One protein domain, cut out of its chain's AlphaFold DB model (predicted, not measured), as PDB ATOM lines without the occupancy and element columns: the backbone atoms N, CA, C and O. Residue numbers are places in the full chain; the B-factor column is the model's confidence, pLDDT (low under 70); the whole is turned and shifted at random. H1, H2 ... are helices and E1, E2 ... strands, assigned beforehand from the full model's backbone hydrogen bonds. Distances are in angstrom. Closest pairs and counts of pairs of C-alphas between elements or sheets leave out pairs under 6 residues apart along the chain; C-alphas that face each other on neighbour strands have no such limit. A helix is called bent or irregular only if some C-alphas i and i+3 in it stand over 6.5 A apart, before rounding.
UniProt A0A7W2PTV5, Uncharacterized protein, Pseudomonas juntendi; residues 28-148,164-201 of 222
ATOM      1  N   LEU A  28      -9.320 -36.110  18.476       78.00
ATOM      2  CA  LEU A  28      -8.338 -37.156  18.790       78.00
ATOM      3  C   LEU A  28      -6.930 -36.576  18.948       78.00
ATOM      4  O   LEU A  28      -6.241 -36.873  19.918       78.00
ATOM      5  N   PHE A  29      -6.517 -35.718  18.014       73.00
ATOM      6  CA  PHE A  29      -5.209 -35.070  18.036       73.00
ATOM      7  C   PHE A  29      -5.024 -34.205  19.289       73.00
ATOM      8  O   PHE A  29      -3.993 -34.292  19.949       73.00
ATOM      9  N   LEU A  30      -6.038 -33.418  19.663       71.94
ATOM     10  CA  LEU A  30      -6.002 -32.607  20.883       71.94
ATOM     11  C   LEU A  30      -5.963 -33.466  22.154       71.94
ATOM     12  O   LEU A  30      -5.233 -33.126  23.082       71.94
ATOM     13  N   ALA A  31      -6.696 -34.580  22.191       73.12
ATOM     14  CA  ALA A  31      -6.666 -35.510  23.317       73.12
ATOM     15  C   ALA A  31      -5.293 -36.188  23.466       73.12
ATOM     16  O   ALA A  31      -4.757 -36.245  24.571       73.12
ATOM     17  N   LEU A  32      -4.691 -36.638  22.359       77.50
ATOM     18  CA  LEU A  32      -3.342 -37.211  22.347       77.50
ATOM     19  C   LEU A  32      -2.285 -36.187  22.775       77.50
ATOM     20  O   LEU A  32      -1.396 -36.517  23.555       77.50
ATOM     21  N   LEU A  33      -2.405 -34.938  22.318       74.62
ATOM     22  CA  LEU A  33      -1.507 -33.853  22.710       74.62
ATOM     23  C   LEU A  33      -1.656 -33.508  24.202       74.62
ATOM     24  O   LEU A  33      -0.658 -33.322  24.894       74.62
ATOM     25  N   GLY A  34      -2.890 -33.499  24.716       73.19
ATOM     26  CA  GLY A  34      -3.187 -33.396  26.145       73.19
ATOM     27  C   GLY A  34      -2.508 -34.489  26.966       73.19
ATOM     28  O   GLY A  34      -1.778 -34.206  27.916       73.19
ATOM     29  N   LEU A  35      -2.703 -35.742  26.557       79.12
ATOM     30  CA  LEU A  35      -2.139 -36.911  27.223       79.12
ATOM     31  C   LEU A  35      -0.607 -36.903  27.192       79.12
ATOM     32  O   LEU A  35       0.023 -37.210  28.203       79.12
ATOM     33  N   TYR A  36      -0.004 -36.488  26.076       78.69
ATOM     34  CA  TYR A  36       1.442 -36.337  25.955       78.69
ATOM     35  C   TYR A  36       2.007 -35.333  26.962       78.69
ATOM     36  O   TYR A  36       2.984 -35.627  27.643       78.69
ATOM     37  N   VAL A  37       1.382 -34.161  27.095       73.38
ATOM     38  CA  VAL A  37       1.844 -33.128  28.035       73.38
ATOM     39  C   VAL A  37       1.749 -33.605  29.481       73.38
ATOM     40  O   VAL A  37       2.666 -33.363  30.262       73.38
ATOM     41  N   ILE A  38       0.682 -34.328  29.832       76.50
ATOM     42  CA  ILE A  38       0.541 -34.938  31.160       76.50
ATOM     43  C   ILE A  38       1.646 -35.976  31.384       76.50
ATOM     44  O   ILE A  38       2.317 -35.946  32.414       76.50
ATOM     45  N   ALA A  39       1.882 -36.862  30.412       77.75
ATOM     46  CA  ALA A  39       2.935 -37.869  30.493       77.75
ATOM     47  C   ALA A  39       4.327 -37.234  30.640       77.75
ATOM     48  O   ALA A  39       5.115 -37.682  31.471       77.75
ATOM     49  N   ALA A  40       4.618 -36.163  29.898       75.56
ATOM     50  CA  ALA A  40       5.863 -35.409  30.005       75.56
ATOM     51  C   ALA A  40       6.019 -34.736  31.375       75.56
ATOM     52  O   ALA A  40       7.076 -34.856  31.985       75.56
ATOM     53  N   ALA A  41       4.968 -34.118  31.920       73.38
ATOM     54  CA  ALA A  41       5.018 -33.516  33.254       73.38
ATOM     55  C   ALA A  41       5.261 -34.554  34.362       73.38
ATOM     56  O   ALA A  41       6.100 -34.343  35.239       73.38
ATOM     57  N   ILE A  42       4.585 -35.706  34.293       79.44
ATOM     58  CA  ILE A  42       4.834 -36.826  35.214       79.44
ATOM     59  C   ILE A  42       6.278 -37.314  35.064       79.44
ATOM     60  O   ILE A  42       6.956 -37.541  36.062       79.44
ATOM     61  N   SER A  43       6.766 -37.425  33.829       78.94
ATOM     62  CA  SER A  43       8.131 -37.863  33.528       78.94
ATOM     63  C   SER A  43       9.183 -36.925  34.116       78.94
ATOM     64  O   SER A  43      10.122 -37.399  34.751       78.94
ATOM     65  N   ILE A  44       8.990 -35.607  33.997       75.88
ATOM     66  CA  ILE A  44       9.836 -34.591  34.643       75.88
ATOM     67  C   ILE A  44       9.835 -34.788  36.163       75.88
ATOM     68  O   ILE A  44      10.901 -34.824  36.777       75.88
ATOM     69  N   GLY A  45       8.657 -34.982  36.765       75.19
ATOM     70  CA  GLY A  45       8.531 -35.256  38.197       75.19
ATOM     71  C   GLY A  45       9.298 -36.510  38.628       75.19
ATOM     72  O   GLY A  45      10.066 -36.467  39.587       75.19
ATOM     73  N   VAL A  46       9.159 -37.612  37.886       79.50
ATOM     74  CA  VAL A  46       9.893 -38.864  38.139       79.50
ATOM     75  C   VAL A  46      11.403 -38.660  37.997       79.50
ATOM     76  O   VAL A  46      12.161 -39.149  38.837       79.50
ATOM     77  N   LEU A  47      11.853 -37.910  36.986       75.44
ATOM     78  CA  LEU A  47      13.265 -37.564  36.799       75.44
ATOM     79  C   LEU A  47      13.819 -36.772  37.983       75.44
ATOM     80  O   LEU A  47      14.969 -36.973  38.367       75.44
ATOM     81  N   THR A  48      12.998 -35.914  38.593       75.12
ATOM     82  CA  THR A  48      13.383 -35.163  39.790       75.12
ATOM     83  C   THR A  48      13.680 -36.052  40.981       75.12
ATOM     84  O   THR A  48      14.661 -35.805  41.681       75.12
ATOM     85  N   PHE A  49      12.901 -37.114  41.168       76.94
ATOM     86  CA  PHE A  49      13.157 -38.083  42.230       76.94
ATOM     87  C   PHE A  49      14.307 -39.039  41.907       76.94
ATOM     88  O   PHE A  49      15.071 -39.385  42.803       76.94
ATOM     89  N   LYS A  50      14.441 -39.477  40.648       75.69
ATOM     90  CA  LYS A  50      15.479 -40.441  40.255       75.69
ATOM     91  C   LYS A  50      16.873 -39.833  40.137       75.69
ATOM     92  O   LYS A  50      17.848 -40.520  40.410       75.69
ATOM     93  N   VAL A  51      16.967 -38.574  39.713       74.44
ATOM     94  CA  VAL A  51      18.239 -37.920  39.398       74.44
ATOM     95  C   VAL A  51      18.315 -36.586  40.143       74.44
ATOM     96  O   VAL A  51      18.035 -35.530  39.567       74.44
ATOM     97  N   PRO A  52      18.638 -36.591  41.448       74.94
ATOM     98  CA  PRO A  52      18.737 -35.357  42.215       74.94
ATOM     99  C   PRO A  52      19.913 -34.522  41.694       74.94
ATOM    100  O   PRO A  52      21.058 -34.970  41.705       74.94
ATOM    101  N   VAL A  53      19.615 -33.310  41.226       73.19
ATOM    102  CA  VAL A  53      20.601 -32.300  40.810       73.19
ATOM    103  C   VAL A  53      20.607 -31.235  41.896       73.19
ATOM    104  O   VAL A  53      19.540 -30.715  42.230       73.19
ATOM    105  N   SER A  54      21.769 -30.948  42.474       78.12
ATOM    106  CA  SER A  54      21.889 -29.950  43.535       78.12
ATOM    107  C   SER A  54      22.091 -28.540  42.964       78.12
ATOM    108  O   SER A  54      22.379 -28.359  41.778       78.12
ATOM    109  N   ALA A  55      21.928 -27.511  43.799       74.00
ATOM    110  CA  ALA A  55      22.180 -26.130  43.382       74.00
ATOM    111  C   ALA A  55      23.668 -25.901  43.064       74.00
ATOM    112  O   ALA A  55      24.007 -25.122  42.175       74.00
ATOM    113  N   GLU A  56      24.551 -26.625  43.747       71.88
ATOM    114  CA  GLU A  56      25.988 -26.618  43.496       71.88
ATOM    115  C   GLU A  56      26.308 -27.234  42.129       71.88
ATOM    116  O   GLU A  56      27.160 -26.712  41.419       71.88
ATOM    117  N   ASP A  57      25.610 -28.292  41.704       71.38
ATOM    118  CA  ASP A  57      25.800 -28.869  40.365       71.38
ATOM    119  C   ASP A  57      25.463 -27.858  39.258       71.38
ATOM    120  O   ASP A  57      26.161 -27.788  38.250       71.38
ATOM    121  N   LEU A  58      24.418 -27.046  39.462       70.31
ATOM    122  CA  LEU A  58      24.025 -25.974  38.541       70.31
ATOM    123  C   LEU A  58      25.069 -24.855  38.477       70.31
ATOM    124  O   LEU A  58      25.317 -24.324  37.395       70.31
ATOM    125  N   GLN A  59      25.688 -24.513  39.610       72.38
ATOM    126  CA  GLN A  59      26.755 -23.511  39.667       72.38
ATOM    127  C   GLN A  59      28.039 -23.973  38.984       72.38
ATOM    128  O   GLN A  59      28.764 -23.137  38.456       72.38
ATOM    129  N   HIS A  60      28.303 -25.282  38.967       71.00
ATOM    130  CA  HIS A  60      29.484 -25.866  38.335       71.00
ATOM    131  C   HIS A  60      29.232 -26.355  36.898       71.00
ATOM    132  O   HIS A  60      30.145 -26.900  36.285       71.00
ATOM    133  N   ALA A  61      28.034 -26.170  36.333       70.19
ATOM    134  CA  ALA A  61      27.687 -26.670  35.004       70.19
ATOM    135  C   ALA A  61      28.024 -25.699  33.865       70.19
ATOM    136  O   ALA A  61      27.591 -24.545  33.859       70.19
ATOM    137  N   SER A  62      28.749 -26.191  32.862       69.81
ATOM    138  CA  SER A  62      29.005 -25.469  31.617       69.81
ATOM    139  C   SER A  62      27.989 -25.857  30.540       69.81
ATOM    140  O   SER A  62      27.606 -27.022  30.391       69.81
ATOM    141  N   TRP A  63      27.545 -24.858  29.777       67.62
ATOM    142  CA  TRP A  63      26.478 -24.988  28.784       67.62
ATOM    143  C   TRP A  63      27.005 -24.613  27.400       67.62
ATOM    144  O   TRP A  63      27.593 -23.545  27.235       67.62
ATOM    145  N   LEU A  64      26.769 -25.463  26.395       62.91
ATOM    146  CA  LEU A  64      27.049 -25.132  24.986       62.91
ATOM    147  C   LEU A  64      25.886 -24.378  24.327       62.91
ATOM    148  O   LEU A  64      26.006 -23.859  23.218       62.91
ATOM    149  N   VAL A  65      24.753 -24.319  25.019       61.53
ATOM    150  CA  VAL A  65      23.480 -23.783  24.552       61.53
ATOM    151  C   VAL A  65      23.066 -22.588  25.404       61.53
ATOM    152  O   VAL A  65      23.292 -22.545  26.612       61.53
ATOM    153  N   HIS A  66      22.456 -21.589  24.765       56.19
ATOM    154  CA  HIS A  66      22.029 -20.369  25.446       56.19
ATOM    155  C   HIS A  66      20.836 -20.664  26.363       56.19
ATOM    156  O   HIS A  66      19.774 -21.080  25.895       56.19
ATOM    157  N   ALA A  67      20.992 -20.424  27.665       51.62
ATOM    158  CA  ALA A  67      19.890 -20.515  28.614       51.62
ATOM    159  C   ALA A  67      18.886 -19.374  28.349       51.62
ATOM    160  O   ALA A  67      19.257 -18.198  28.417       51.62
ATOM    161  N   PRO A  68      17.608 -19.664  28.042       53.91
ATOM    162  CA  PRO A  68      16.637 -18.615  27.781       53.91
ATOM    163  C   PRO A  68      16.105 -18.048  29.107       53.91
ATOM    164  O   PRO A  68      15.130 -18.539  29.670       53.91
ATOM    165  N   TYR A  69      16.735 -16.979  29.598       57.34
ATOM    166  CA  TYR A  69      16.355 -16.296  30.847       57.34
ATOM    167  C   TYR A  69      14.951 -15.654  30.805       57.34
ATOM    168  O   TYR A  69      14.313 -15.457  31.835       57.34
ATOM    169  N   LEU A  70      14.436 -15.343  29.611       60.19
ATOM    170  CA  LEU A  70      13.155 -14.642  29.430       60.19
ATOM    171  C   LEU A  70      11.937 -15.573  29.324       60.19
ATOM    172  O   LEU A  70      10.802 -15.127  29.490       60.19
ATOM    173  N   LEU A  71      12.158 -16.862  29.072       65.38
ATOM    174  CA  LEU A  71      11.092 -17.851  28.928       65.38
ATOM    175  C   LEU A  71      10.165 -17.996  30.155       65.38
ATOM    176  O   LEU A  71       8.958 -18.054  29.920       65.38
ATOM    177  N   PRO A  72      10.636 -17.973  31.424       64.06
ATOM    178  CA  PRO A  72       9.742 -18.069  32.587       64.06
ATOM    179  C   PRO A  72       8.769 -16.894  32.713       64.06
ATOM    180  O   PRO A  72       7.611 -17.072  33.094       64.06
ATOM    181  N   PHE A  73       9.208 -15.687  32.350       64.81
ATOM    182  CA  PHE A  73       8.345 -14.505  32.356       64.81
ATOM    183  C   PHE A  73       7.273 -14.595  31.267       64.81
ATOM    184  O   PHE A  73       6.105 -14.298  31.516       64.81
ATOM    185  N   ILE A  74       7.657 -15.059  30.074       69.81
ATOM    186  CA  ILE A  74       6.741 -15.243  28.944       69.81
ATOM    187  C   ILE A  74       5.726 -16.354  29.250       69.81
ATOM    188  O   ILE A  74       4.532 -16.163  29.020       69.81
ATOM    189  N   SER A  75       6.159 -17.485  29.817       67.50
ATOM    190  CA  SER A  75       5.257 -18.580  30.189       67.50
ATOM    191  C   SER A  75       4.304 -18.188  31.313       67.50
ATOM    192  O   SER A  75       3.125 -18.518  31.241       67.50
ATOM    193  N   GLY A  76       4.777 -17.444  32.319       66.94
ATOM    194  CA  GLY A  76       3.933 -16.933  33.400       66.94
ATOM    195  C   GLY A  76       2.859 -15.967  32.894       66.94
ATOM    196  O   GLY A  76       1.685 -16.108  33.238       66.94
ATOM    197  N   ALA A  77       3.231 -15.031  32.015       72.69
ATOM    198  CA  ALA A  77       2.285 -14.103  31.398       72.69
ATOM    199  C   ALA A  77       1.243 -14.832  30.535       72.69
ATOM    200  O   ALA A  77       0.047 -14.559  30.645       72.69
ATOM    201  N   LEU A  78       1.675 -15.802  29.722       74.75
ATOM    202  CA  LEU A  78       0.770 -16.631  28.925       74.75
ATOM    203  C   LEU A  78      -0.168 -17.467  29.808       74.75
ATOM    204  O   LEU A  78      -1.326 -17.641  29.436       74.75
ATOM    205  N   LEU A  79       0.272 -17.917  30.991       74.81
ATOM    206  CA  LEU A  79      -0.560 -18.692  31.919       74.81
ATOM    207  C   LEU A  79      -1.711 -17.843  32.459       74.81
ATOM    208  O   LEU A  79      -2.864 -18.272  32.436       74.81
ATOM    209  N   ILE A  80      -1.402 -16.614  32.881       73.31
ATOM    210  CA  ILE A  80      -2.389 -15.644  33.371       73.31
ATOM    211  C   ILE A  80      -3.384 -15.294  32.258       73.31
ATOM    212  O   ILE A  80      -4.593 -15.301  32.488       73.31
ATOM    213  N   ILE A  81      -2.891 -15.047  31.040       73.62
ATOM    214  CA  ILE A  81      -3.730 -14.755  29.869       73.62
ATOM    215  C   ILE A  81      -4.606 -15.964  29.515       73.62
ATOM    216  O   ILE A  81      -5.803 -15.809  29.297       73.62
ATOM    217  N   GLY A  82      -4.048 -17.174  29.503       69.19
ATOM    218  CA  GLY A  82      -4.779 -18.411  29.233       69.19
ATOM    219  C   GLY A  82      -5.901 -18.646  30.241       69.19
ATOM    220  O   GLY A  82      -7.029 -18.936  29.842       69.19
ATOM    221  N   PHE A  83      -5.618 -18.444  31.532       71.00
ATOM    222  CA  PHE A  83      -6.598 -18.575  32.608       71.00
ATOM    223  C   PHE A  83      -7.701 -17.513  32.519       71.00
ATOM    224  O   PHE A  83      -8.884 -17.843  32.602       71.00
ATOM    225  N   ALA A  84      -7.336 -16.254  32.258       70.94
ATOM    226  CA  ALA A  84      -8.299 -15.181  32.029       70.94
ATOM    227  C   ALA A  84      -9.202 -15.467  30.814       70.94
ATOM    228  O   ALA A  84     -10.407 -15.230  30.878       70.94
ATOM    229  N   LEU A  85      -8.651 -16.036  29.735       69.19
ATOM    230  CA  LEU A  85      -9.407 -16.428  28.542       69.19
ATOM    231  C   LEU A  85     -10.360 -17.609  28.791       69.19
ATOM    232  O   LEU A  85     -11.442 -17.617  28.204       69.19
ATOM    233  N   VAL A  86     -10.003 -18.572  29.657       66.62
ATOM    234  CA  VAL A  86     -10.935 -19.634  30.096       66.62
ATOM    235  C   VAL A  86     -12.085 -19.019  30.884       66.62
ATOM    236  O   VAL A  86     -13.244 -19.294  30.586       66.62
ATOM    237  N   LEU A  87     -11.771 -18.182  31.879       68.62
ATOM    238  CA  LEU A  87     -12.771 -17.592  32.772       68.62
ATOM    239  C   LEU A  87     -13.757 -16.685  32.038       68.62
ATOM    240  O   LEU A  87     -14.928 -16.628  32.398       68.62
ATOM    241  N   GLN A  88     -13.289 -15.978  31.012       64.19
ATOM    242  CA  GLN A  88     -14.131 -15.069  30.249       64.19
ATOM    243  C   GLN A  88     -15.090 -15.788  29.293       64.19
ATOM    244  O   GLN A  88     -15.982 -15.122  28.791       64.19
ATOM    245  N   LEU A  89     -14.946 -17.099  29.025       57.25
ATOM    246  CA  LEU A  89     -15.806 -17.908  28.129       57.25
ATOM    247  C   LEU A  89     -16.065 -17.314  26.716       57.25
ATOM    248  O   LEU A  89     -16.877 -17.840  25.959       57.25
ATOM    249  N   ILE A  90     -15.383 -16.221  26.354       56.59
ATOM    250  CA  ILE A  90     -15.595 -15.410  25.140       56.59
ATOM    251  C   ILE A  90     -14.718 -15.906  23.976       56.59
ATOM    252  O   ILE A  90     -15.005 -15.642  22.810       56.59
ATOM    253  N   SER A  91     -13.648 -16.645  24.270       59.56
ATOM    254  CA  SER A  91     -12.707 -17.156  23.270       59.56
ATOM    255  C   SER A  91     -13.119 -18.548  22.773       59.56
ATOM    256  O   SER A  91     -13.638 -19.339  23.564       59.56
ATOM    257  N   PRO A  92     -12.851 -18.919  21.501       65.00
ATOM    258  CA  PRO A  92     -12.964 -20.311  21.080       65.00
ATOM    259  C   PRO A  92     -12.129 -21.189  22.018       65.00
ATOM    260  O   PRO A  92     -10.915 -21.017  22.130       65.00
ATOM    261  N   MET A  93     -12.788 -22.146  22.673       64.50
ATOM    262  CA  MET A  93     -12.244 -23.029  23.715       64.50
ATOM    263  C   MET A  93     -10.885 -23.664  23.346       64.50
ATOM    264  O   MET A  93     -10.060 -23.935  24.213       64.50
ATOM    265  N   THR A  94     -10.594 -23.825  22.049       65.44
ATOM    266  CA  THR A  94      -9.312 -24.334  21.537       65.44
ATOM    267  C   THR A  94      -8.135 -23.362  21.629       65.44
ATOM    268  O   THR A  94      -7.009 -23.817  21.803       65.44
ATOM    269  N   LEU A  95      -8.356 -22.049  21.501       66.69
ATOM    270  CA  LEU A  95      -7.286 -21.047  21.615       66.69
ATOM    271  C   LEU A  95      -6.840 -20.933  23.071       66.69
ATOM    272  O   LEU A  95      -5.651 -21.011  23.362       66.69
ATOM    273  N   SER A  96      -7.804 -20.845  23.987       70.12
ATOM    274  CA  SER A  96      -7.535 -20.817  25.422       70.12
ATOM    275  C   SER A  96      -6.831 -22.094  25.906       70.12
ATOM    276  O   SER A  96      -5.817 -22.006  26.600       70.12
ATOM    277  N   PHE A  97      -7.276 -23.273  25.452       69.44
ATOM    278  CA  PHE A  97      -6.603 -24.536  25.761       69.44
ATOM    279  C   PHE A  97      -5.169 -24.579  25.213       69.44
ATOM    280  O   PHE A  97      -4.248 -24.955  25.930       69.44
ATOM    281  N   GLY A  98      -4.946 -24.131  23.973       69.44
ATOM    282  CA  GLY A  98      -3.603 -24.053  23.392       69.44
ATOM    283  C   GLY A  98      -2.659 -23.144  24.184       69.44
ATOM    284  O   GLY A  98      -1.528 -23.533  24.473       69.44
ATOM    285  N   VAL A  99      -3.135 -21.964  24.598       72.31
ATOM    286  CA  VAL A  99      -2.354 -21.023  25.417       72.31
ATOM    287  C   VAL A  99      -2.030 -21.625  26.786       72.31
ATOM    288  O   VAL A  99      -0.879 -21.554  27.213       72.31
ATOM    289  N   LEU A 100      -2.992 -22.272  27.450       73.12
ATOM    290  CA  LEU A 100      -2.749 -22.944  28.731       73.12
ATOM    291  C   LEU A 100      -1.710 -24.060  28.618       73.12
ATOM    292  O   LEU A 100      -0.835 -24.161  29.471       73.12
ATOM    293  N   MET A 101      -1.763 -24.855  27.551       69.31
ATOM    294  CA  MET A 101      -0.814 -25.945  27.327       69.31
ATOM    295  C   MET A 101       0.605 -25.421  27.118       69.31
ATOM    296  O   MET A 101       1.529 -25.885  27.777       69.31
ATOM    297  N   ILE A 102       0.781 -24.403  26.270       68.88
ATOM    298  CA  ILE A 102       2.087 -23.759  26.045       68.88
ATOM    299  C   ILE A 102       2.623 -23.144  27.345       68.88
ATOM    300  O   ILE A 102       3.808 -23.255  27.652       68.88
ATOM    301  N   SER A 103       1.742 -22.535  28.134       69.31
ATOM    302  CA  SER A 103       2.106 -21.914  29.409       69.31
ATOM    303  C   SER A 103       2.526 -22.935  30.457       69.31
ATOM    304  O   SER A 103       3.513 -22.726  31.156       69.31
ATOM    305  N   PHE A 104       1.799 -24.050  30.545       69.94
ATOM    306  CA  PHE A 104       2.110 -25.146  31.450       69.94
ATOM    307  C   PHE A 104       3.440 -25.807  31.081       69.94
ATOM    308  O   PHE A 104       4.276 -25.998  31.958       69.94
ATOM    309  N   ILE A 105       3.674 -26.061  29.787       68.06
ATOM    310  CA  ILE A 105       4.960 -26.551  29.263       68.06
ATOM    311  C   ILE A 105       6.096 -25.620  29.683       68.06
ATOM    312  O   ILE A 105       7.112 -26.084  30.196       68.06
ATOM    313  N   GLY A 106       5.916 -24.309  29.497       63.88
ATOM    314  CA  GLY A 106       6.888 -23.316  29.935       63.88
ATOM    315  C   GLY A 106       7.143 -23.401  31.439       63.88
ATOM    316  O   GLY A 106       8.279 -23.601  31.843       63.88
ATOM    317  N   ALA A 107       6.095 -23.362  32.262       66.81
ATOM    318  CA  ALA A 107       6.216 -23.350  33.720       66.81
ATOM    319  C   ALA A 107       6.949 -24.574  34.300       66.81
ATOM    320  O   ALA A 107       7.756 -24.425  35.213       66.81
ATOM    321  N   VAL A 108       6.703 -25.780  33.776       66.94
ATOM    322  CA  VAL A 108       7.370 -27.000  34.277       66.94
ATOM    323  C   VAL A 108       8.789 -27.177  33.736       66.94
ATOM    324  O   VAL A 108       9.591 -27.885  34.337       66.94
ATOM    325  N   SER A 109       9.114 -26.539  32.609       64.12
ATOM    326  CA  SER A 109      10.410 -26.703  31.932       64.12
ATOM    327  C   SER A 109      11.379 -25.560  32.195       64.12
ATOM    328  O   SER A 109      12.545 -25.646  31.820       64.12
ATOM    329  N   THR A 110      10.912 -24.480  32.825       63.94
ATOM    330  CA  THR A 110      11.741 -23.324  33.177       63.94
ATOM    331  C   THR A 110      12.701 -23.591  34.322       63.94
ATOM    332  O   THR A 110      13.603 -22.788  34.548       63.94
ATOM    333  N   GLU A 111      12.524 -24.697  35.047       67.50
ATOM    334  CA  GLU A 111      13.426 -25.029  36.135       67.50
ATOM    335  C   GLU A 111      14.801 -25.449  35.577       67.50
ATOM    336  O   GLU A 111      14.883 -26.404  34.793       67.50
ATOM    337  N   PRO A 112      15.899 -24.764  35.964       65.69
ATOM    338  CA  PRO A 112      17.227 -25.005  35.395       65.69
ATOM    339  C   PRO A 112      17.700 -26.458  35.537       65.69
ATOM    340  O   PRO A 112      18.397 -26.981  34.666       65.69
ATOM    341  N   SER A 113      17.273 -27.132  36.609       65.94
ATOM    342  CA  SER A 113      17.561 -28.540  36.899       65.94
ATOM    343  C   SER A 113      16.971 -29.494  35.853       65.94
ATOM    344  O   SER A 113      17.625 -30.460  35.463       65.94
ATOM    345  N   VAL A 114      15.771 -29.206  35.338       67.44
ATOM    346  CA  VAL A 114      15.107 -30.008  34.299       67.44
ATOM    347  C   VAL A 114      15.828 -29.847  32.966       67.44
ATOM    348  O   VAL A 114      16.122 -30.840  32.297       67.44
ATOM    349  N   SER A 115      16.196 -28.610  32.616       69.44
ATOM    350  CA  SER A 115      17.001 -28.355  31.421       69.44
ATOM    351  C   SER A 115      18.389 -28.985  31.503       69.44
ATOM    352  O   SER A 115      18.868 -29.496  30.497       69.44
ATOM    353  N   LEU A 116      19.011 -29.017  32.688       69.75
ATOM    354  CA  LEU A 116      20.344 -29.591  32.871       69.75
ATOM    355  C   LEU A 116      20.332 -31.104  32.660       69.75
ATOM    356  O   LEU A 116      21.183 -31.618  31.948       69.75
ATOM    357  N   ARG A 117      19.346 -31.821  33.210       74.94
ATOM    358  CA  ARG A 117      19.233 -33.281  33.040       74.94
ATOM    359  C   ARG A 117      19.131 -33.682  31.574       74.94
ATOM    360  O   ARG A 117      19.861 -34.563  31.129       74.94
ATOM    361  N   SER A 118      18.252 -33.013  30.828       72.88
ATOM    362  CA  SER A 118      18.065 -33.309  29.408       72.88
ATOM    363  C   SER A 118      19.260 -32.850  28.566       72.88
ATOM    364  O   SER A 118      19.691 -33.565  27.664       72.88
ATOM    365  N   ALA A 119      19.860 -31.699  28.893       69.00
ATOM    366  CA  ALA A 119      21.044 -31.202  28.201       69.00
ATOM    367  C   ALA A 119      22.282 -32.080  28.448       69.00
ATOM    368  O   ALA A 119      23.039 -32.313  27.512       69.00
ATOM    369  N   VAL A 120      22.472 -32.627  29.653       72.62
ATOM    370  CA  VAL A 120      23.564 -33.576  29.943       72.62
ATOM    371  C   VAL A 120      23.387 -34.869  29.152       72.62
ATOM    372  O   VAL A 120      24.332 -35.334  28.523       72.62
ATOM    373  N   LEU A 121      22.166 -35.408  29.104       71.81
ATOM    374  CA  LEU A 121      21.837 -36.583  28.288       71.81
ATOM    375  C   LEU A 121      22.046 -36.345  26.785       71.81
ATOM    376  O   LEU A 121      22.408 -37.265  26.056       71.81
ATOM    377  N   ALA A 122      21.812 -35.118  26.325       67.50
ATOM    378  CA  ALA A 122      22.015 -34.712  24.939       67.50
ATOM    379  C   ALA A 122      23.469 -34.316  24.616       67.50
ATOM    380  O   ALA A 122      23.774 -34.063  23.451       67.50
ATOM    381  N   GLY A 123      24.361 -34.242  25.612       62.81
ATOM    382  CA  GLY A 123      25.719 -33.712  25.449       62.81
ATOM    383  C   GLY A 123      25.775 -32.198  25.192       62.81
ATOM    384  O   GLY A 123      26.799 -31.683  24.758       62.81
ATOM    385  N   GLU A 124      24.676 -31.483  25.441       68.75
ATOM    386  CA  GLU A 124      24.540 -30.027  25.294       68.75
ATOM    387  C   GLU A 124      24.998 -29.276  26.575       68.75
ATOM    388  O   GLU A 124      25.263 -28.070  26.539       68.75
ATOM    389  N   ALA A 125      25.136 -29.978  27.709       67.44
ATOM    390  CA  ALA A 125      25.656 -29.453  28.978       67.44
ATOM    391  C   ALA A 125      26.505 -30.498  29.729       67.44
ATOM    392  O   ALA A 125      26.328 -31.699  29.542       67.44
ATOM    393  N   LYS A 126      27.426 -30.046  30.589       75.00
ATOM    394  CA  LYS A 126      28.278 -30.907  31.432       75.00
ATOM    395  C   LYS A 126      28.442 -30.281  32.818       75.00
ATOM    396  O   LYS A 126      28.661 -29.076  32.913       75.00
ATOM    397  N   ILE A 127      28.381 -31.083  33.887       73.50
ATOM    398  CA  ILE A 127      28.829 -30.652  35.222       73.50
ATOM    399  C   ILE A 127      30.360 -30.590  35.212       73.50
ATOM    400  O   ILE A 127      31.037 -31.581  34.936       73.50
ATOM    401  N   GLY A 128      30.912 -29.417  35.496       69.69
ATOM    402  CA  GLY A 128      32.312 -29.082  35.275       69.69
ATOM    403  C   GLY A 128      32.535 -28.432  33.917       69.69
ATOM    404  O   GLY A 128      31.623 -27.874  33.304       69.69
ATOM    405  N   CYS A 129      33.769 -28.516  33.434       73.38
ATOM    406  CA  CYS A 129      34.178 -27.863  32.201       73.38
ATOM    407  C   CYS A 129      34.545 -28.879  31.125       73.38
ATOM    408  O   CYS A 129      35.024 -29.980  31.407       73.38
ATOM    409  N   TYR A 130      34.327 -28.484  29.873       69.50
ATOM    410  CA  TYR A 130      34.856 -29.202  28.713       69.50
ATOM    411  C   TYR A 130      36.364 -28.994  28.570       69.50
ATOM    412  O   TYR A 130      37.076 -29.913  28.177       69.50
ATOM    413  N   ASP A 131      36.839 -27.808  28.949       71.69
ATOM    414  CA  ASP A 131      38.251 -27.469  29.004       71.69
ATOM    415  C   ASP A 131      38.551 -26.704  30.302       71.69
ATOM    416  O   ASP A 131      38.033 -25.612  30.541       71.69
ATOM    417  N   TYR A 132      39.375 -27.315  31.157       66.56
ATOM    418  CA  TYR A 132      39.793 -26.771  32.452       66.56
ATOM    419  C   TYR A 132      40.938 -25.756  32.340       66.56
ATOM    420  O   TYR A 132      41.321 -25.157  33.343       66.56
ATOM    421  N   SER A 133      41.498 -25.560  31.143       62.62
ATOM    422  CA  SER A 133      42.505 -24.526  30.890       62.62
ATOM    423  C   SER A 133      41.896 -23.144  30.638       62.62
ATOM    424  O   SER A 133      42.593 -22.137  30.753       62.62
ATOM    425  N   LEU A 134      40.592 -23.080  30.347       67.12
ATOM    426  CA  LEU A 134      39.877 -21.827  30.122       67.12
ATOM    427  C   LEU A 134      39.736 -21.017  31.414       67.12
ATOM    428  O   LEU A 134      39.271 -21.519  32.437       67.12
ATOM    429  N   LEU A 135      40.023 -19.718  31.324       66.62
ATOM    430  CA  LEU A 135      39.952 -18.798  32.461       66.62
ATOM    431  C   LEU A 135      38.542 -18.714  33.069       66.62
ATOM    432  O   LEU A 135      38.393 -18.747  34.288       66.62
ATOM    433  N   ALA A 136      37.507 -18.703  32.222       65.62
ATOM    434  CA  ALA A 136      36.111 -18.712  32.662       65.62
ATOM    435  C   ALA A 136      35.765 -19.966  33.487       65.62
ATOM    436  O   ALA A 136      34.979 -19.895  34.425       65.62
ATOM    437  N   CYS A 137      36.382 -21.107  33.169       68.81
ATOM    438  CA  CYS A 137      36.209 -22.344  33.920       68.81
ATOM    439  C   CYS A 137      36.956 -22.306  35.259       68.81
ATOM    440  O   CYS A 137      36.404 -22.683  36.292       68.81
ATOM    441  N   THR A 138      38.212 -21.846  35.256       68.00
ATOM    442  CA  THR A 138      38.994 -21.741  36.493       68.00
ATOM    443  C   THR A 138      38.361 -20.751  37.465       68.00
ATOM    444  O   THR A 138      38.310 -21.036  38.652       68.00
ATOM    445  N   GLU A 139      37.798 -19.647  36.969       70.31
ATOM    446  CA  GLU A 139      37.073 -18.666  37.783       70.31
ATOM    447  C   GLU A 139      35.785 -19.257  38.372       70.31
ATOM    448  O   GLU A 139      35.557 -19.171  39.577       70.31
ATOM    449  N   MET A 140      34.995 -19.949  37.549       66.38
ATOM    450  CA  MET A 140      33.770 -20.640  37.965       66.38
ATOM    451  C   MET A 140      34.019 -21.734  39.015       66.38
ATOM    452  O   MET A 140      33.176 -21.963  39.878       66.38
ATOM    453  N   LEU A 141      35.177 -22.399  38.965       67.00
ATOM    454  CA  LEU A 141      35.592 -23.432  39.923       67.00
ATOM    455  C   LEU A 141      36.440 -22.890  41.090       67.00
ATOM    456  O   LEU A 141      36.848 -23.674  41.948       67.00
ATOM    457  N   GLY A 142      36.741 -21.587  41.122       61.41
ATOM    458  CA  GLY A 142      37.610 -20.971  42.132       61.41
ATOM    459  C   GLY A 142      39.062 -21.475  42.116       61.41
ATOM    460  O   GLY A 142      39.729 -21.465  43.150       61.41
ATOM    461  N   LEU A 143      39.549 -21.958  40.971       65.50
ATOM    462  CA  LEU A 143      40.902 -22.487  40.796       65.50
ATOM    463  C   LEU A 143      41.886 -21.375  40.399       65.50
ATOM    464  O   LEU A 143      41.512 -20.458  39.668       65.50
ATOM    465  N   PRO A 144      43.162 -21.455  40.828       57.28
ATOM    466  CA  PRO A 144      44.170 -20.476  40.441       57.28
ATOM    467  C   PRO A 144      44.358 -20.473  38.919       57.28
ATOM    468  O   PRO A 144      44.618 -21.519  38.317       57.28
ATOM    469  N   SER A 145      44.237 -19.293  38.303       54.69
ATOM    470  CA  SER A 145      44.341 -19.104  36.855       54.69
ATOM    471  C   SER A 145      45.688 -19.606  36.341       54.69
ATOM    472  O   SER A 145      46.727 -18.966  36.517       54.69
ATOM    473  N   ARG A 146      45.686 -20.761  35.673       52.56
ATOM    474  CA  ARG A 146      46.861 -21.244  34.952       52.56
ATOM    475  C   ARG A 146      46.897 -20.488  33.632       52.56
ATOM    476  O   ARG A 146      46.138 -20.803  32.727       52.56
ATOM    477  N   ALA A 147      47.714 -19.440  33.557       48.81
ATOM    478  CA  ALA A 147      47.839 -18.607  32.366       48.81
ATOM    479  C   ALA A 147      48.147 -19.466  31.124       48.81
ATOM    480  O   ALA A 147      49.273 -19.935  30.949       48.81
ATOM    481  N   ALA A 148      47.147 -19.682  30.274       43.38
ATOM    482  CA  ALA A 148      47.300 -20.274  28.954       43.38
ATOM    483  C   ALA A 148      46.274 -19.632  28.007       43.38
ATOM    484  O   ALA A 148      45.076 -19.818  28.167       43.38
ATOM    485  N   VAL A 164      16.387 -24.780  25.048       67.06
ATOM    486  CA  VAL A 164      16.748 -26.026  25.764       67.06
ATOM    487  C   VAL A 164      15.605 -26.527  26.647       67.06
ATOM    488  O   VAL A 164      15.350 -27.721  26.722       67.06
ATOM    489  N   GLN A 165      14.856 -25.607  27.253       66.69
ATOM    490  CA  GLN A 165      13.684 -25.902  28.077       66.69
ATOM    491  C   GLN A 165      12.566 -26.597  27.279       66.69
ATOM    492  O   GLN A 165      11.975 -27.565  27.749       66.69
ATOM    493  N   ALA A 166      12.307 -26.165  26.041       64.75
ATOM    494  CA  ALA A 166      11.324 -26.819  25.181       64.75
ATOM    495  C   ALA A 166      11.795 -28.216  24.753       64.75
ATOM    496  O   ALA A 166      10.997 -29.151  24.723       64.75
ATOM    497  N   MET A 167      13.093 -28.382  24.476       68.50
ATOM    498  CA  MET A 167      13.652 -29.700  24.158       68.50
ATOM    499  C   MET A 167      13.639 -30.634  25.367       68.50
ATOM    500  O   MET A 167      13.320 -31.807  25.202       68.50
ATOM    501  N   ALA A 168      13.890 -30.120  26.573       69.81
ATOM    502  CA  ALA A 168      13.800 -30.888  27.809       69.81
ATOM    503  C   ALA A 168      12.382 -31.420  28.040       69.81
ATOM    504  O   ALA A 168      12.211 -32.588  28.370       69.81
ATOM    505  N   PHE A 169      11.353 -30.612  27.771       67.00
ATOM    506  CA  PHE A 169       9.966 -31.069  27.850       67.00
ATOM    507  C   PHE A 169       9.644 -32.172  26.837       67.00
ATOM    508  O   PHE A 169       9.009 -33.174  27.165       67.00
ATOM    509  N   VAL A 170      10.074 -31.983  25.586       71.56
ATOM    510  CA  VAL A 170       9.821 -32.947  24.511       71.56
ATOM    511  C   VAL A 170      10.567 -34.258  24.766       71.56
ATOM    512  O   VAL A 170      10.042 -35.331  24.494       71.56
ATOM    513  N   ARG A 171      11.780 -34.202  25.312       78.38
ATOM    514  CA  ARG A 171      12.593 -35.394  25.568       78.38
ATOM    515  C   ARG A 171      12.259 -36.072  26.900       78.38
ATOM    516  O   ARG A 171      12.488 -37.271  27.013       78.38
ATOM    517  N   ALA A 172      11.631 -35.378  27.854       75.06
ATOM    518  CA  ALA A 172      11.386 -35.884  29.208       75.06
ATOM    519  C   ALA A 172      10.793 -37.307  29.297       75.06
ATOM    520  O   ALA A 172      11.323 -38.094  30.082       75.06
ATOM    521  N   PRO A 173       9.763 -37.704  28.515       71.75
ATOM    522  CA  PRO A 173       9.251 -39.079  28.550       71.75
ATOM    523  C   PRO A 173      10.296 -40.135  28.172       71.75
ATOM    524  O   PRO A 173      10.274 -41.248  28.692       71.75
ATOM    525  N   PHE A 174      11.213 -39.791  27.270       77.12
ATOM    526  CA  PHE A 174      12.286 -40.671  26.813       77.12
ATOM    527  C   PHE A 174      13.476 -40.654  27.775       77.12
ATOM    528  O   PHE A 174      14.063 -41.701  28.044       77.12
ATOM    529  N   ASP A 175      13.778 -39.492  28.352       77.06
ATOM    530  CA  ASP A 175      14.866 -39.313  29.315       77.06
ATOM    531  C   ASP A 175      14.634 -40.140  30.596       77.06
ATOM    532  O   ASP A 175      15.595 -40.630  31.190       77.06
ATOM    533  N   VAL A 176      13.374 -40.408  30.981       75.31
ATOM    534  CA  VAL A 176      13.033 -41.323  32.097       75.31
ATOM    535  C   VAL A 176      13.582 -42.731  31.896       75.31
ATOM    536  O   VAL A 176      14.018 -43.355  32.867       75.31
ATOM    537  N   PHE A 177      13.595 -43.241  30.663       78.06
ATOM    538  CA  PHE A 177      14.128 -44.578  30.383       78.06
ATOM    539  C   PHE A 177      15.652 -44.638  30.497       78.06
ATOM    540  O   PHE A 177      16.199 -45.709  30.739       78.06
ATOM    541  N   LYS A 178      16.330 -43.494  30.365       78.56
ATOM    542  CA  LYS A 178      17.786 -43.362  30.500       78.56
ATOM    543  C   LYS A 178      18.209 -42.753  31.836       78.56
ATOM    544  O   LYS A 178      19.352 -42.330  31.984       78.56
ATOM    545  N   ALA A 179      17.306 -42.699  32.814       76.88
ATOM    546  CA  ALA A 179      17.579 -42.064  34.100       76.88
ATOM    547  C   ALA A 179      18.793 -42.683  34.820       76.88
ATOM    548  O   ALA A 179      19.567 -41.951  35.428       76.88
ATOM    549  N   ASP A 180      18.989 -44.002  34.709       79.56
ATOM    550  CA  ASP A 180      20.113 -44.697  35.351       79.56
ATOM    551  C   ASP A 180      21.456 -44.341  34.685       79.56
ATOM    552  O   ASP A 180      22.438 -44.059  35.373       79.56
ATOM    553  N   GLU A 181      21.480 -44.268  33.349       82.38
ATOM    554  CA  GLU A 181      22.639 -43.817  32.565       82.38
ATOM    555  C   GLU A 181      22.981 -42.356  32.892       82.38
ATOM    556  O   GLU A 181      24.136 -42.023  33.157       82.38
ATOM    557  N   LEU A 182      21.966 -41.485  32.948       79.94
ATOM    558  CA  LEU A 182      22.130 -40.084  33.329       79.94
ATOM    559  C   LEU A 182      22.708 -39.945  34.738       79.94
ATOM    560  O   LEU A 182      23.625 -39.152  34.942       79.94
ATOM    561  N   ASN A 183      22.203 -40.713  35.704       81.62
ATOM    562  CA  ASN A 183      22.695 -40.652  37.074       81.62
ATOM    563  C   ASN A 183      24.177 -41.062  37.153       81.62
ATOM    564  O   ASN A 183      24.980 -40.372  37.779       81.62
ATOM    565  N   GLN A 184      24.569 -42.114  36.425       83.38
ATOM    566  CA  GLN A 184      25.966 -42.544  36.338       83.38
ATOM    567  C   GLN A 184      26.870 -41.488  35.677       83.38
ATOM    568  O   GLN A 184      27.995 -41.255  36.138       83.38
ATOM    569  N   MET A 185      26.395 -40.830  34.614       81.50
ATOM    570  CA  MET A 185      27.128 -39.740  33.961       81.50
ATOM    571  C   MET A 185      27.341 -38.561  34.913       81.50
ATOM    572  O   MET A 185      28.464 -38.069  35.027       81.50
ATOM    573  N   LEU A 186      26.300 -38.143  35.634       80.38
ATOM    574  CA  LEU A 186      26.382 -37.040  36.594       80.38
ATOM    575  C   LEU A 186      27.336 -37.362  37.748       80.38
ATOM    576  O   LEU A 186      28.161 -36.525  38.105       80.38
ATOM    577  N   ASP A 187      27.293 -38.579  38.292       85.06
ATOM    578  CA  ASP A 187      28.210 -38.991  39.358       85.06
ATOM    579  C   ASP A 187      29.669 -39.011  38.891       85.06
ATOM    580  O   ASP A 187      30.567 -38.565  39.609       85.06
ATOM    581  N   THR A 188      29.911 -39.451  37.654       85.19
ATOM    582  CA  THR A 188      31.248 -39.413  37.048       85.19
ATOM    583  C   THR A 188      31.748 -37.973  36.905       85.19
ATOM    584  O   THR A 188      32.878 -37.670  37.290       85.19
ATOM    585  N   GLN A 189      30.895 -37.068  36.420       81.75
ATOM    586  CA  GLN A 189      31.226 -35.649  36.265       81.75
ATOM    587  C   GLN A 189      31.484 -34.962  37.616       81.75
ATOM    588  O   GLN A 189      32.456 -34.219  37.763       81.75
ATOM    589  N   ARG A 190      30.684 -35.261  38.647       82.50
ATOM    590  CA  ARG A 190      30.905 -34.767  40.020       82.50
ATOM    591  C   ARG A 190      32.255 -35.215  40.581       82.50
ATOM    592  O   ARG A 190      32.947 -34.434  41.238       82.50
ATOM    593  N   LEU A 191      32.646 -36.466  40.330       84.12
ATOM    594  CA  LEU A 191      33.948 -36.992  40.747       84.12
ATOM    595  C   LEU A 191      35.106 -36.308  40.013       84.12
ATOM    596  O   LEU A 191      36.112 -35.989  40.650       84.12
ATOM    597  N   GLU A 192      34.956 -36.051  38.713       82.00
ATOM    598  CA  GLU A 192      35.930 -35.316  37.899       82.00
ATOM    599  C   GLU A 192      36.146 -33.901  38.458       82.00
ATOM    600  O   GLU A 192      37.272 -33.540  38.802       82.00
ATOM    601  N   VAL A 193      35.062 -33.146  38.674       81.06
ATOM    602  CA  VAL A 193      35.105 -31.794  39.257       81.06
ATOM    603  C   VAL A 193      35.766 -31.793  40.633       81.06
ATOM    604  O   VAL A 193      36.660 -30.988  40.894       81.06
ATOM    605  N   LYS A 194      35.391 -32.728  41.513       81.69
ATOM    606  CA  LYS A 194      35.993 -32.848  42.847       81.69
ATOM    607  C   LYS A 194      37.488 -33.177  42.780       81.69
ATOM    608  O   LYS A 194      38.265 -32.718  43.622       81.69
ATOM    609  N   GLY A 195      37.894 -33.981  41.798       79.88
ATOM    610  CA  GLY A 195      39.290 -34.293  41.514       79.88
ATOM    611  C   GLY A 195      40.078 -33.058  41.083       79.88
ATOM    612  O   GLY A 195      41.141 -32.794  41.646       79.88
ATOM    613  N   GLU A 196      39.540 -32.281  40.144       79.12
ATOM    614  CA  GLU A 196      40.169 -31.051  39.651       79.12
ATOM    615  C   GLU A 196      40.237 -29.958  40.722       79.12
ATOM    616  O   GLU A 196      41.301 -29.373  40.923       79.12
ATOM    617  N   MET A 197      39.181 -29.765  41.519       76.25
ATOM    618  CA  MET A 197      39.216 -28.849  42.667       76.25
ATOM    619  C   MET A 197      40.312 -29.225  43.670       76.25
ATOM    620  O   MET A 197      41.064 -28.370  44.141       76.25
ATOM    621  N   ARG A 198      40.470 -30.523  43.969       79.38
ATOM    622  CA  ARG A 198      41.536 -31.007  44.857       79.38
ATOM    623  C   ARG A 198      42.929 -30.786  44.261       79.38
ATOM    624  O   ARG A 198      43.859 -30.479  45.009       79.38
ATOM    625  N   LYS A 199      43.098 -30.954  42.945       79.00
ATOM    626  CA  LYS A 199      44.365 -30.666  42.256       79.00
ATOM    627  C   LYS A 199      44.685 -29.174  42.304       79.00
ATOM    628  O   LYS A 199      45.805 -28.833  42.673       79.00
ATOM    629  N   GLY A 200      43.723 -28.302  42.004       66.25
ATOM    630  CA  GLY A 200      43.909 -26.852  42.076       66.25
ATOM    631  C   GLY A 200      44.264 -26.378  43.483       66.25
ATOM    632  O   GLY A 200      45.240 -25.652  43.639       66.25
ATOM    633  N   LEU A 201      43.589 -26.905  44.513       69.94
ATOM    634  CA  LEU A 201      43.905 -26.603  45.912       69.94
ATOM    635  C   LEU A 201      45.320 -27.055  46.307       69.94
ATOM    636  O   LEU A 201      46.032 -26.341  46.998       69.94
TER     637      LEU A 201
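Overview. This is residues 28 to 148 and 164 to 201 of the 222 residues of an uncharacterized protein of Pseudomonas juntendi (UniProt A0A7W2PTV5). The domain is a loose rod: at one end the hairpin of H3 and H4 has H1 partly beside H4, near the middle H5 packs on the arm H7a of the bent helix H7, which crosses H1 and whose residues 165 to 169 make a corner with residues 105 to 109 of H4, and towards the other end the long arm H7b runs out past a small sheet of E1 and E2, with H6 near E1. The printed part has 159 residues, with seven named helices and two named strands in the order H1, H2, E1, H3, H4, H5, E2, H6, H7, and the sheet E1 - E2 is antiparallel. The class is mostly helix. The whole is loose, with a radius of gyration of the C-alphas of 19.1 A, and spans 63 by 30 by 20 A.

Arrangement. H1, residues 28 to 50, touches H4, residues 93 to 109, with its residues 34 to 44 alone, the same way at a shallow tilt of 16 degrees; the closest C-alphas, of Ala 41 and Val 108, are 7.0 A apart. H2 is residues 55 to 59. E1, residues 61 to 63, and E2, residues 125 to 127, are antiparallel neighbours at 164 degrees, with N 62 and O 126 at 2.9 A and N 126 and O 62 at 3.0 A, within hydrogen-bond range. H3, residues 71 to 87, and H4 form a helical hairpin, opposite ways at a shallow tilt of 31 degrees; their closest C-alphas, of Ser 75 and Ser 103, are 4.7 A apart. H2 and H5, residues 112 to 121, only just touch, with 3 pairs of C-alphas within 8 A, the closest those of Leu 58 and Ser 113 at 7.1 A. H6, residues 135 to 140, touches no helix and is near E1. H7, residues 164 to 201, was assigned as one helix by its hydrogen bonds but is bent, with C-alphas 177 and 180 7.8 A apart; its arms H7a, residues 164 to 177, and H7b, residues 180 to 201, stand at a steep tilt of 63 degrees. H7a is irregular, with C-alphas 170 and 173 7.4 A apart. It touches H1 about perpendicular at 76 degrees, closest at the C-alphas of Ala 40 and Pro 173, 5.2 A, and touches H5 at those of Ser 118 and Ala 168, 5.2 A. The closest C-alphas of H7b and E2, of Gln 189 and Ile 127, are 5.6 A apart. H1 to H6 and H7b have every O i to N i+4 pair within hydrogen-bond range; H7a has 7 of 10.

Along the chain. H1 begins at C-alpha 28, (-8.338, -37.156, 18.790), and is 32.2 A long from first to last C-alpha. H3 measures 24.2 A, H4 24.4 A, H7a 19.3 A and H7b 31.7 A, ending at C-alpha 201, (43.905, -26.603, 45.912).

Size, cuts and confidence. The C-alphas farthest apart, of Ile 90 and Lys 199, are 64.2 A apart. Residues 149 to 163 are not printed, and C-alphas 148 and 164 are 31.3 A apart across the cut; of the links printed whole, none is long. The mean pLDDT of the printed part is 70.7, and 76 residues are under 70, among them residues 62 to 76, 101 to 116 and 140 to 148.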